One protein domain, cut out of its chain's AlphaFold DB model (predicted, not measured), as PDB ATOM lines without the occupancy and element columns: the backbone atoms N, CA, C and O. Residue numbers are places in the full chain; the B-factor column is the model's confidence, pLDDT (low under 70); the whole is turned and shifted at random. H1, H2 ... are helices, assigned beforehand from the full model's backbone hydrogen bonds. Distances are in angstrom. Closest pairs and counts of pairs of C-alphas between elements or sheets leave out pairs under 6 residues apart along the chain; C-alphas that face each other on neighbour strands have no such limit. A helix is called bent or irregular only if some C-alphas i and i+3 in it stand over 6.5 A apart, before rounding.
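Overview. This is residues 24 to 59 and 160 to 210 of the 215 residues of an uncharacterized protein of Halorubrum vacuolatum (UniProt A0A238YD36). Two long helices, H1 and H2, lie side by side and run opposite ways, making a long slab of two rods. After H2 the chain turns and folds back through the short helix H3, near one end of H2, and on along a loop to the tiny H4, which packs on H2 at residues 167 to 172. The 87 printed residues hold four named helices, H1, H2, H3 and H4 along the chain, and no named strand; the class is all helix. The whole is loose, with a radius of gyration of the C-alphas of 15.3 A, and elongated, spanning 46 by 28 by 17 A.

Along the chain. Start at Pro 24, whose C-alpha is at (125.830, 70.988, 104.591); residues 24 to 31 come before the first named helix. Find C-alpha 32 at (131.583, 62.009, 90.643); from there H1, residues 32 to 59, runs 40.6 A to C-alpha 59 at (147.698, 94.067, 71.553). After the cut, look for H2 at residues 160 to 186, 37.4 A long. H2 is irregular, with C-alphas 165 and 168 standing 7.5 A apart, and has a kink of 55 degrees near residue 167. Next comes H3, residues 190 to 199, 14.2 A long. Last is H4, residues 206 to 209, 5.9 A long, ending with C-alpha 209 at (136.560, 87.422, 87.573).

Arrangement. Begin with H1 and H2, which touch with 26 pairs of C-alphas within 8 A. Their closest C-alphas are those of Ala 54 and Val 160, 5.3 A apart. They run opposite ways at a shallow tilt of 19 degrees, though the line of H2 is a rough one. H3 is close to H2 but not clearly touching; the closest C-alphas, of Leu 183 and Arg 193, are 7.0 A apart, and the two run opposite ways at a steep tilt of 51 degrees. H4 touches H2 at residues 167 to 172 of H2 alone, and the closest C-alphas are those of Ser 172 and Pro 206, 5.9 A apart. H1 and H3 are apart, H3 and H4 are apart, and H1 and H4 are only just apart, at 8.4 A. Every O i to N i+4 pair is within hydrogen-bond range in H1 and H3, and 21 of 23 are in H2; H4 is too short for such a pair.

Size, cuts and confidence. The two C-alphas farthest apart are those of His 29 and Gln 59, at 47.1 A. Residues 60 to 159 are not printed, and C-alphas 59 and 160 stand 11.7 A apart across this cut. Of the links that are printed whole, H2 to H3 is tight and H3 to H4 is short. The mean pLDDT of the printed part is 74.7; look for values under 70 at residues 24 to 31, 38, 196 and 199 to 210.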
ATOM      1  N   PRO A  24     126.219  72.385 104.494       55.50
ATOM      2  CA  PRO A  24     125.830  70.988 104.591       55.50
ATOM      3  C   PRO A  24     126.994  70.104 104.128       55.50
ATOM      4  O   PRO A  24     127.771  70.478 103.252       55.50
ATOM      5  N   LEU A  25     127.128  68.920 104.724       57.41
ATOM      6  CA  LEU A  25     128.091  67.938 104.230       57.41
ATOM      7  C   LEU A  25     127.742  67.591 102.780       57.41
ATOM      8  O   LEU A  25     126.565  67.372 102.477       57.41
ATOM      9  N   ALA A  26     128.763  67.532 101.922       61.03
ATOM     10  CA  ALA A  26     128.619  67.092 100.542       61.03
ATOM     11  C   ALA A  26     127.822  65.780 100.501       61.03
ATOM     12  O   ALA A  26     128.094  64.836 101.254       61.03
ATOM     13  N   ARG A  27     126.787  65.759  99.661       59.62
ATOM     14  CA  ARG A  27     125.874  64.619  99.528       59.62
ATOM     15  C   ARG A  27     126.363  63.610  98.496       59.62
ATOM     16  O   ARG A  27     125.832  62.500  98.446       59.62
ATOM     17  N   ASP A  28     127.386  63.960  97.717       60.19
ATOM     18  CA  ASP A  28     128.051  63.009  96.841       60.19
ATOM     19  C   ASP A  28     129.046  62.140  97.613       60.19
ATOM     20  O   ASP A  28     130.159  62.538  97.938       60.19
ATOM     21  N   HIS A  29     128.644  60.906  97.890       58.31
ATOM     22  CA  HIS A  29     129.524  59.898  98.481       58.31
ATOM     23  C   HIS A  29     130.304  59.094  97.427       58.31
ATOM     24  O   HIS A  29     131.072  58.202  97.790       58.31
ATOM     25  N   SER A  30     130.072  59.361  96.135       64.50
ATOM     26  CA  SER A  30     130.681  58.660  95.000       64.50
ATOM     27  C   SER A  30     131.862  59.401  94.364       64.50
ATOM     28  O   SER A  30     132.607  58.767  93.620       64.50
ATOM     29  N   GLY A  31     132.043  60.691  94.671       69.56
ATOM     30  CA  GLY A  31     133.128  61.541  94.162       69.56
ATOM     31  C   GLY A  31     132.963  61.994  92.706       69.56
ATOM     32  O   GLY A  31     133.848  62.649  92.171       69.56
ATOM     33  N   ARG A  32     131.844  61.666  92.050       78.75
ATOM     34  CA  ARG A  32     131.583  62.009  90.643       78.75
ATOM     35  C   ARG A  32     131.369  63.500  90.422       78.75
ATOM     36  O   ARG A  32     131.802  64.029  89.409       78.75
ATOM     37  N   LEU A  33     130.669  64.161  91.340       73.50
ATOM     38  CA  LEU A  33     130.453  65.602  91.283       73.50
ATOM     39  C   LEU A  33     131.734  66.350  91.653       73.50
ATOM     40  O   LEU A  33     132.010  67.386  91.070       73.50
ATOM     41  N   GLU A  34     132.557  65.800  92.551       71.06
ATOM     42  CA  GLU A  34     133.893  66.349  92.823       71.06
ATOM     43  C   GLU A  34     134.803  66.266  91.582       71.06
ATOM     44  O   GLU A  34     135.493  67.235  91.273       71.06
ATOM     45  N   GLU A  35     134.768  65.149  90.848       72.31
ATOM     46  CA  GLU A  35     135.488  64.974  89.575       72.31
ATOM     47  C   GLU A  35     134.965  65.931  88.491       72.31
ATOM     48  O   GLU A  35     135.754  66.653  87.894       72.31
ATOM     49  N   ALA A  36     133.643  66.041  88.314       73.81
ATOM     50  CA  ALA A  36     133.041  66.967  87.350       73.81
ATOM     51  C   ALA A  36     133.368  68.443  87.649       73.81
ATOM     52  O   ALA A  36     133.653  69.212  86.734       73.81
ATOM     53  N   ILE A  37     133.377  68.836  88.929       72.88
ATOM     54  CA  ILE A  37     133.801  70.177  89.360       72.88
ATOM     55  C   ILE A  37     135.276  70.403  89.022       72.88
ATOM     56  O   ILE A  37     135.631  71.475  88.532       72.88
ATOM     57  N   ALA A  38     136.142  69.419  89.280       69.81
ATOM     58  CA  ALA A  38     137.566  69.527  88.981       69.81
ATOM     59  C   ALA A  38     137.825  69.657  87.472       69.81
ATOM     60  O   ALA A  38     138.581  70.540  87.065       69.81
ATOM     61  N   ASP A  39     137.160  68.839  86.654       73.75
ATOM     62  CA  ASP A  39     137.263  68.883  85.194       73.75
ATOM     63  C   ASP A  39     136.768  70.226  84.644       73.75
ATOM     64  O   ASP A  39     137.482  70.880  83.886       73.75
ATOM     65  N   LYS A  40     135.601  70.700  85.099       81.25
ATOM     66  CA  LYS A  40     135.053  71.995  84.671       81.25
ATOM     67  C   LYS A  40     135.918  73.175  85.118       81.25
ATOM     68  O   LYS A  40     136.088  74.140  84.381       81.25
ATOM     69  N   THR A  41     136.521  73.095  86.305       72.12
ATOM     70  CA  THR A  41     137.481  74.110  86.771       72.12
ATOM     71  C   THR A  41     138.715  74.145  85.870       72.12
ATOM     72  O   THR A  41     139.222  75.222  85.570       72.12
ATOM     73  N   LYS A  42     139.200  72.978  85.430       73.69
ATOM     74  CA  LYS A  42     140.335  72.884  84.507       73.69
ATOM     75  C   LYS A  42     140.003  73.496  83.146       73.69
ATOM     76  O   LYS A  42     140.805  74.266  82.641       73.69
ATOM     77  N   GLU A  43     138.819  73.209  82.615       79.81
ATOM     78  CA  GLU A  43     138.313  73.794  81.367       79.81
ATOM     79  C   GLU A  43     138.230  75.327  81.446       79.81
ATOM     80  O   GLU A  43     138.693  76.014  80.545       79.81
ATOM     81  N   ILE A  44     137.742  75.873  82.565       76.06
ATOM     82  CA  ILE A  44     137.728  77.323  82.811       76.06
ATOM     83  C   ILE A  44     139.143  77.915  82.831       76.06
ATOM     84  O   ILE A  44     139.357  79.003  82.303       76.06
ATOM     85  N   ILE A  45     140.110  77.236  83.455       75.19
ATOM     86  CA  ILE A  45     141.504  77.704  83.492       75.19
ATOM     87  C   ILE A  45     142.102  77.711  82.082       75.19
ATOM     88  O   ILE A  45     142.675  78.721  81.686       75.19
ATOM     89  N   GLU A  46     141.932  76.623  81.329       80.81
ATOM     90  CA  GLU A  46     142.414  76.506  79.944       80.81
ATOM     91  C   GLU A  46     141.803  77.604  79.062       80.81
ATOM     92  O   GLU A  46     142.528  78.311  78.370       80.81
ATOM     93  N   PHE A  47     140.497  77.842  79.187       80.44
ATOM     94  CA  PHE A  47     139.807  78.924  78.491       80.44
ATOM     95  C   PHE A  47     140.369  80.315  78.844       80.44
ATOM     96  O   PHE A  47     140.546  81.162  77.973       80.44
ATOM     97  N   VAL A  48     140.707  80.571  80.114       78.94
ATOM     98  CA  VAL A  48     141.341  81.839  80.520       78.94
ATOM     99  C   VAL A  48     142.738  81.991  79.914       78.94
ATOM    100  O   VAL A  48     143.060  83.076  79.434       78.94
ATOM    101  N   GLU A  49     143.551  80.936  79.905       80.81
ATOM    102  CA  GLU A  49     144.890  80.951  79.293       80.81
ATOM    103  C   GLU A  49     144.821  81.199  77.772       80.81
ATOM    104  O   GLU A  49     145.626  81.953  77.210       80.81
ATOM    105  N   GLU A  50     143.828  80.612  77.099       82.12
ATOM    106  CA  GLU A  50     143.545  80.853  75.680       82.12
ATOM    107  C   GLU A  50     143.153  82.314  75.433       82.12
ATOM    108  O   GLU A  50     143.723  82.965  74.553       82.12
ATOM    109  N   LEU A  51     142.273  82.881  76.264       82.31
ATOM    110  CA  LEU A  51     141.889  84.291  76.173       82.31
ATOM    111  C   LEU A  51     143.046  85.253  76.446       82.31
ATOM    112  O   LEU A  51     143.122  86.305  75.811       82.31
ATOM    113  N   GLU A  52     143.939  84.933  77.382       81.25
ATOM    114  CA  GLU A  52     145.149  85.726  77.611       81.25
ATOM    115  C   GLU A  52     146.039  85.718  76.369       81.25
ATOM    116  O   GLU A  52     146.473  86.775  75.910       81.25
ATOM    117  N   THR A  53     146.232  84.549  75.762       81.44
ATOM    118  CA  THR A  53     146.980  84.419  74.506       81.44
ATOM    119  C   THR A  53     146.322  85.220  73.375       81.44
ATOM    120  O   THR A  53     147.008  85.901  72.608       81.44
ATOM    121  N   ALA A  54     144.994  85.176  73.273       82.50
ATOM    122  CA  ALA A  54     144.219  85.921  72.287       82.50
ATOM    123  C   ALA A  54     144.339  87.449  72.489       82.50
ATOM    124  O   ALA A  54     144.592  88.181  71.528       82.50
ATOM    125  N   ASP A  55     144.242  87.938  73.731       81.75
ATOM    126  CA  ASP A  55     144.413  89.359  74.080       81.75
ATOM    127  C   ASP A  55     145.842  89.848  73.790       81.75
ATOM    128  O   ASP A  55     146.055  90.933  73.242       81.75
ATOM    129  N   GLU A  56     146.846  89.017  74.072       84.94
ATOM    130  CA  GLU A  56     148.235  89.305  73.728       84.94
ATOM    131  C   GLU A  56     148.442  89.470  72.211       84.94
ATOM    132  O   GLU A  56     149.191  90.359  71.783       84.94
ATOM    133  N   VAL A  57     147.757  88.660  71.391       84.81
ATOM    134  CA  VAL A  57     147.756  88.787  69.925       84.81
ATOM    135  C   VAL A  57     147.012  90.047  69.472       84.81
ATOM    136  O   VAL A  57     147.503  90.721  68.567       84.81
ATOM    137  N   LEU A  58     145.899  90.443  70.107       80.50
ATOM    138  CA  LEU A  58     145.238  91.718  69.780       80.50
ATOM    139  C   LEU A  58     146.160  92.921  70.020       80.50
ATOM    140  O   LEU A  58     146.300  93.802  69.170       80.50
ATOM    141  N   GLN A  59     146.812  92.962  71.183       80.94
ATOM    142  CA  GLN A  59     147.698  94.067  71.553       80.94
ATOM    143  C   GLN A  59     148.951  94.106  70.664       80.94
ATOM    144  O   GLN A  59     149.465  95.177  70.288       80.94
ATOM    145  N   VAL A 160     141.182  83.987  66.809       86.31
ATOM    146  CA  VAL A 160     141.431  84.888  67.955       86.31
ATOM    147  C   VAL A 160     140.354  85.969  68.067       86.31
ATOM    148  O   VAL A 160     139.863  86.264  69.154       86.31
ATOM    149  N   ARG A 161     139.948  86.566  66.938       84.56
ATOM    150  CA  ARG A 161     138.882  87.575  66.932       84.56
ATOM    151  C   ARG A 161     137.530  86.982  67.334       84.56
ATOM    152  O   ARG A 161     136.811  87.612  68.102       84.56
ATOM    153  N   ALA A 162     137.189  85.809  66.804       85.69
ATOM    154  CA  ALA A 162     135.933  85.132  67.112       85.69
ATOM    155  C   ALA A 162     135.865  84.704  68.586       85.69
ATOM    156  O   ALA A 162     134.867  84.983  69.241       85.69
ATOM    157  N   GLU A 163     136.945  84.120  69.113       83.69
ATOM    158  CA  GLU A 163     137.069  83.723  70.519       83.69
ATOM    159  C   GLU A 163     136.829  84.911  71.449       83.69
ATOM    160  O   GLU A 163     136.081  84.800  72.409       83.69
ATOM    161  N   LEU A 164     137.392  86.081  71.146       81.38
ATOM    162  CA  LEU A 164     137.206  87.273  71.977       81.38
ATOM    163  C   LEU A 164     135.810  87.896  71.860       81.38
ATOM    164  O   LEU A 164     135.348  88.527  72.812       81.38
ATOM    165  N   GLU A 165     135.134  87.726  70.722       84.69
ATOM    166  CA  GLU A 165     133.759  88.192  70.527       84.69
ATOM    167  C   GLU A 165     132.766  87.372  71.364       84.69
ATOM    168  O   GLU A 165     131.869  87.949  71.984       84.69
ATOM    169  N   THR A 166     132.954  86.050  71.437       85.56
ATOM    170  CA  THR A 166     132.089  85.141  72.208       85.56
ATOM    171  C   THR A 166     132.583  84.890  73.630       85.56
ATOM    172  O   THR A 166     131.815  84.403  74.455       85.56
ATOM    173  N   ALA A 167     133.801  85.328  73.972       84.62
ATOM    174  CA  ALA A 167     134.471  85.040  75.240       84.62
ATOM    175  C   ALA A 167     133.610  85.271  76.486       84.62
ATOM    176  O   ALA A 167     133.683  84.530  77.462       84.62
ATOM    177  N   SER A 168     132.815  86.344  76.487       78.12
ATOM    178  CA  SER A 168     131.944  86.653  77.624       78.12
ATOM    179  C   SER A 168     130.762  85.688  77.730       78.12
ATOM    180  O   SER A 168     130.380  85.306  78.833       78.12
ATOM    181  N   GLU A 169     130.165  85.294  76.609       86.12
ATOM    182  CA  GLU A 169     129.075  84.316  76.599       86.12
ATOM    183  C   GLU A 169     129.603  82.942  77.023       86.12
ATOM    184  O   GLU A 169     129.127  82.399  78.020       86.12
ATOM    185  N   ASP A 170     130.684  82.480  76.393       86.81
ATOM    186  CA  ASP A 170     131.320  81.190  76.681       86.81
ATOM    187  C   ASP A 170     131.754  81.084  78.155       86.81
ATOM    188  O   ASP A 170     131.495  80.085  78.830       86.81
ATOM    189  N   MET A 171     132.333  82.155  78.718       81.75
ATOM    190  CA  MET A 171     132.705  82.175  80.135       81.75
ATOM    191  C   MET A 171     131.494  82.104  81.067       81.75
ATOM    192  O   MET A 171     131.578  81.504  82.141       81.75
ATOM    193  N   SER A 172     130.381  82.740  80.690       80.31
ATOM    194  CA  SER A 172     129.149  82.684  81.485       80.31
ATOM    195  C   SER A 172     128.594  81.266  81.512       80.31
ATOM    196  O   SER A 172     128.240  80.776  82.580       80.31
ATOM    197  N   GLU A 173     128.572  80.589  80.363       87.88
ATOM    198  CA  GLU A 173     128.093  79.210  80.260       87.88
ATOM    199  C   GLU A 173     128.950  78.254  81.101       87.88
ATOM    200  O   GLU A 173     128.417  77.479  81.899       87.88
ATOM    201  N   LEU A 174     130.281  78.365  81.020       84.44
ATOM    202  CA  LEU A 174     131.196  77.559  81.835       84.44
ATOM    203  C   LEU A 174     131.004  77.790  83.342       84.44
ATOM    204  O   LEU A 174     131.038  76.839  84.130       84.44
ATOM    205  N   GLN A 175     130.797  79.046  83.752       76.31
ATOM    206  CA  GLN A 175     130.502  79.399  85.140       76.31
ATOM    207  C   GLN A 175     129.166  78.825  85.617       76.31
ATOM    208  O   GLN A 175     129.096  78.298  86.728       76.31
ATOM    209  N   ASP A 176     128.121  78.930  84.799       82.94
ATOM    210  CA  ASP A 176     126.789  78.438  85.136       82.94
ATOM    211  C   ASP A 176     126.790  76.907  85.281       82.94
ATOM    212  O   ASP A 176     126.199  76.370  86.221       82.94
ATOM    213  N   GLU A 177     127.518  76.191  84.418       84.69
ATOM    214  CA  GLU A 177     127.705  74.741  84.543       84.69
ATOM    215  C   GLU A 177     128.456  74.354  85.825       84.69
ATOM    216  O   GLU A 177     128.054  73.420  86.529       84.69
ATOM    217  N   LEU A 178     129.527  75.083  86.164       79.31
ATOM    218  CA  LEU A 178     130.266  74.870  87.409       79.31
ATOM    219  C   LEU A 178     129.367  75.089  88.635       79.31
ATOM    220  O   LEU A 178     129.389  74.285  89.573       79.31
ATOM    221  N   ASP A 179     128.572  76.159  88.624       75.38
ATOM    222  CA  ASP A 179     127.629  76.485  89.688       75.38
ATOM    223  C   ASP A 179     126.603  75.358  89.880       75.38
ATOM    224  O   ASP A 179     126.373  74.934  91.015       75.38
ATOM    225  N   GLU A 180     126.025  74.818  88.803       83.25
ATOM    226  CA  GLU A 180     125.073  73.704  88.902       83.25
ATOM    227  C   GLU A 180     125.715  72.446  89.504       83.25
ATOM    228  O   GLU A 180     125.122  71.836  90.400       83.25
ATOM    229  N   PHE A 181     126.952  72.095  89.129       77.38
ATOM    230  CA  PHE A 181     127.651  70.965  89.754       77.38
ATOM    231  C   PHE A 181     127.875  71.168  91.257       77.38
ATOM    232  O   PHE A 181     127.716  70.230  92.045       77.38
ATOM    233  N   VAL A 182     128.207  72.389  91.680       73.94
ATOM    234  CA  VAL A 182     128.375  72.727  93.101       73.94
ATOM    235  C   VAL A 182     127.036  72.665  93.840       73.94
ATOM    236  O   VAL A 182     126.962  72.117  94.943       73.94
ATOM    237  N   LEU A 183     125.959  73.189  93.253       78.31
ATOM    238  CA  LEU A 183     124.621  73.144  93.849       78.31
ATOM    239  C   LEU A 183     124.116  71.701  94.002       78.31
ATOM    240  O   LEU A 183     123.543  71.348  95.042       78.31
ATOM    241  N   ASP A 184     124.384  70.858  93.005       81.56
ATOM    242  CA  ASP A 184     124.105  69.423  93.024       81.56
ATOM    243  C   ASP A 184     124.926  68.690  94.093       81.56
ATOM    244  O   ASP A 184     124.376  67.856  94.819       81.56
ATOM    245  N   LEU A 185     126.211  69.034  94.259       76.81
ATOM    246  CA  LEU A 185     127.107  68.416  95.247       76.81
ATOM    247  C   LEU A 185     126.560  68.546  96.675       76.81
ATOM    248  O   LEU A 185     126.620  67.603  97.472       76.81
ATOM    249  N   TYR A 186     125.998  69.709  97.000       72.12
ATOM    250  CA  TYR A 186     125.371  69.972  98.297       72.12
ATOM    251  C   TYR A 186     123.889  69.568  98.346       72.12
ATOM    252  O   TYR A 186     123.293  69.503  99.427       72.12
ATOM    253  N   GLY A 187     123.304  69.219  97.196       73.50
ATOM    254  CA  GLY A 187     121.929  68.756  97.043       73.50
ATOM    255  C   GLY A 187     120.901  69.778  97.515       73.50
ATOM    256  O   GLY A 187     119.962  69.406  98.230       73.50
ATOM    257  N   PHE A 188     121.110  71.047  97.157       76.94
ATOM    258  CA  PHE A 188     120.146  72.118  97.393       76.94
ATOM    259  C   PHE A 188     118.885  71.901  96.548       76.94
ATOM    260  O   PHE A 188     118.969  71.500  95.383       76.94
ATOM    261  N   ASP A 189     117.720  72.153  97.149       79.19
ATOM    262  CA  ASP A 189     116.441  72.173  96.437       79.19
ATOM    263  C   ASP A 189     116.279  73.453  95.604       79.19
ATOM    264  O   ASP A 189     117.039  74.405  95.765       79.19
ATOM    265  N   GLU A 190     115.296  73.460  94.701       82.94
ATOM    266  CA  GLU A 190     115.074  74.556  93.748       82.94
ATOM    267  C   GLU A 190     114.874  75.910  94.439       82.94
ATOM    268  O   GLU A 190     115.496  76.894  94.057       82.94
ATOM    269  N   GLU A 191     114.079  75.948  95.514       79.69
ATOM    270  CA  GLU A 191     113.833  77.173  96.287       79.69
ATOM    271  C   GLU A 191     115.141  77.720  96.875       79.69
ATOM    272  O   GLU A 191     115.413  78.921  96.832       79.69
ATOM    273  N   THR A 192     115.996  76.829  97.383       75.50
ATOM    274  CA  THR A 192     117.309  77.206  97.899       75.50
ATOM    275  C   THR A 192     118.233  77.669  96.770       75.50
ATOM    276  O   THR A 192     118.907  78.683  96.941       75.50
ATOM    277  N   ARG A 193     118.249  76.998  95.609       78.56
ATOM    278  CA  ARG A 193     119.047  77.403  94.432       78.56
ATOM    279  C   ARG A 193     118.660  78.788  93.927       78.56
ATOM    280  O   ARG A 193     119.540  79.617  93.705       78.56
ATOM    281  N   GLU A 194     117.365  79.064  93.794       77.94
ATOM    282  CA  GLU A 194     116.860  80.381  93.387       77.94
ATOM    283  C   GLU A 194     117.301  81.468  94.374       77.94
ATOM    284  O   GLU A 194     117.809  82.516  93.969       77.94
ATOM    285  N   LEU A 195     117.202  81.193  95.679       73.44
ATOM    286  CA  LEU A 195     117.629  82.122  96.724       73.44
ATOM    287  C   LEU A 195     119.140  82.398  96.690       73.44
ATOM    288  O   LEU A 195     119.582  83.508  97.002       73.44
ATOM    289  N   ILE A 196     119.941  81.393  96.337       67.06
ATOM    290  CA  ILE A 196     121.393  81.516  96.173       67.06
ATOM    291  C   ILE A 196     121.715  82.412  94.979       67.06
ATOM    292  O   ILE A 196     122.515  83.340  95.123       67.06
ATOM    293  N   LYS A 197     121.065  82.175  93.834       70.88
ATOM    294  CA  LYS A 197     121.246  82.975  92.616       70.88
ATOM    295  C   LYS A 197     120.835  84.434  92.838       70.88
ATOM    296  O   LYS A 197     121.570  85.335  92.455       70.88
ATOM    297  N   GLU A 198     119.723  84.688  93.533       71.44
ATOM    298  CA  GLU A 198     119.255  86.053  93.832       71.44
ATOM    299  C   GLU A 198     120.226  86.827  94.740       71.44
ATOM    300  O   GLU A 198     120.423  88.034  94.590       71.44
ATOM    301  N   ARG A 199     120.827  86.144  95.720       67.25
ATOM    302  CA  ARG A 199     121.665  86.784  96.745       67.25
ATOM    303  C   ARG A 199     123.135  86.866  96.380       67.25
ATOM    304  O   ARG A 199     123.869  87.586  97.064       67.25
ATOM    305  N   THR A 200     123.567  86.140  95.356       64.00
ATOM    306  CA  THR A 200     124.964  86.138  94.944       64.00
ATOM    307  C   THR A 200     125.159  87.118  93.797       64.00
ATOM    308  O   THR A 200     124.597  86.920  92.725       64.00
ATOM    309  N   PRO A 201     125.932  88.200  93.991       62.50
ATOM    310  CA  PRO A 201     126.172  89.152  92.923       62.50
ATOM    311  C   PRO A 201     126.945  88.486  91.780       62.50
ATOM    312  O   PRO A 201     128.073  88.025  91.962       62.50
ATOM    313  N   THR A 202     126.337  88.470  90.597       61.69
ATOM    314  CA  THR A 202     126.995  88.093  89.344       61.69
ATOM    315  C   THR A 202     127.608  89.348  88.720       61.69
ATOM    316  O   THR A 202     126.917  90.366  88.609       61.69
ATOM    317  N   PRO A 203     128.902  89.333  88.370       58.22
ATOM    318  CA  PRO A 203     129.521  90.458  87.687       58.22
ATOM    319  C   PRO A 203     128.868  90.666  86.321       58.22
ATOM    320  O   PRO A 203     128.432  89.722  85.673       58.22
ATOM    321  N   SER A 204     128.807  91.920  85.879       62.03
ATOM    322  CA  SER A 204     128.274  92.265  84.558       62.03
ATOM    323  C   SER A 204     129.149  91.758  83.414       62.03
ATOM    324  O   SER A 204     128.643  91.569  82.316       62.03
ATOM    325  N   ASN A 205     130.446  91.573  83.674       61.50
ATOM    326  CA  ASN A 205     131.381  90.942  82.759       61.50
ATOM    327  C   ASN A 205     131.972  89.694  83.442       61.50
ATOM    328  O   ASN A 205     132.683  89.831  84.444       61.50
ATOM    329  N   PRO A 206     131.697  88.486  82.937       59.53
ATOM    330  CA  PRO A 206     132.222  87.248  83.506       59.53
ATOM    331  C   PRO A 206     133.747  87.168  83.393       59.53
ATOM    332  O   PRO A 206     134.366  86.523  84.230       59.53
ATOM    333  N   LEU A 207     134.381  87.895  82.467       63.00
ATOM    334  CA  LEU A 207     135.840  87.962  82.336       63.00
ATOM    335  C   LEU A 207     136.516  88.816  83.425       63.00
ATOM    336  O   LEU A 207     137.712  88.664  83.657       63.00
ATOM    337  N   ASP A 208     135.784  89.667  84.151       55.66
ATOM    338  CA  ASP A 208     136.349  90.478  85.253       55.66
ATOM    339  C   ASP A 208     136.709  89.632  86.485       55.66
ATOM    340  O   ASP A 208     137.338  90.102  87.432       55.66
ATOM    341  N   THR A 209     136.290  88.370  86.493       50.59
ATOM    342  CA  THR A 209     136.560  87.422  87.573       50.59
ATOM    343  C   THR A 209     137.929  86.760  87.473       50.59
ATOM    344  O   THR A 209     138.226  85.959  88.360       50.59
ATOM    345  N   ARG A 210     138.739  87.081  86.440       49.59
ATOM    346  CA  ARG A 210     140.135  86.631  86.253       49.59
ATOM    347  C   ARG A 210     140.793  86.413  87.612       49.59
ATOM    348  O   ARG A 210     141.014  87.364  88.366       49.59
TER     349      ARG A 210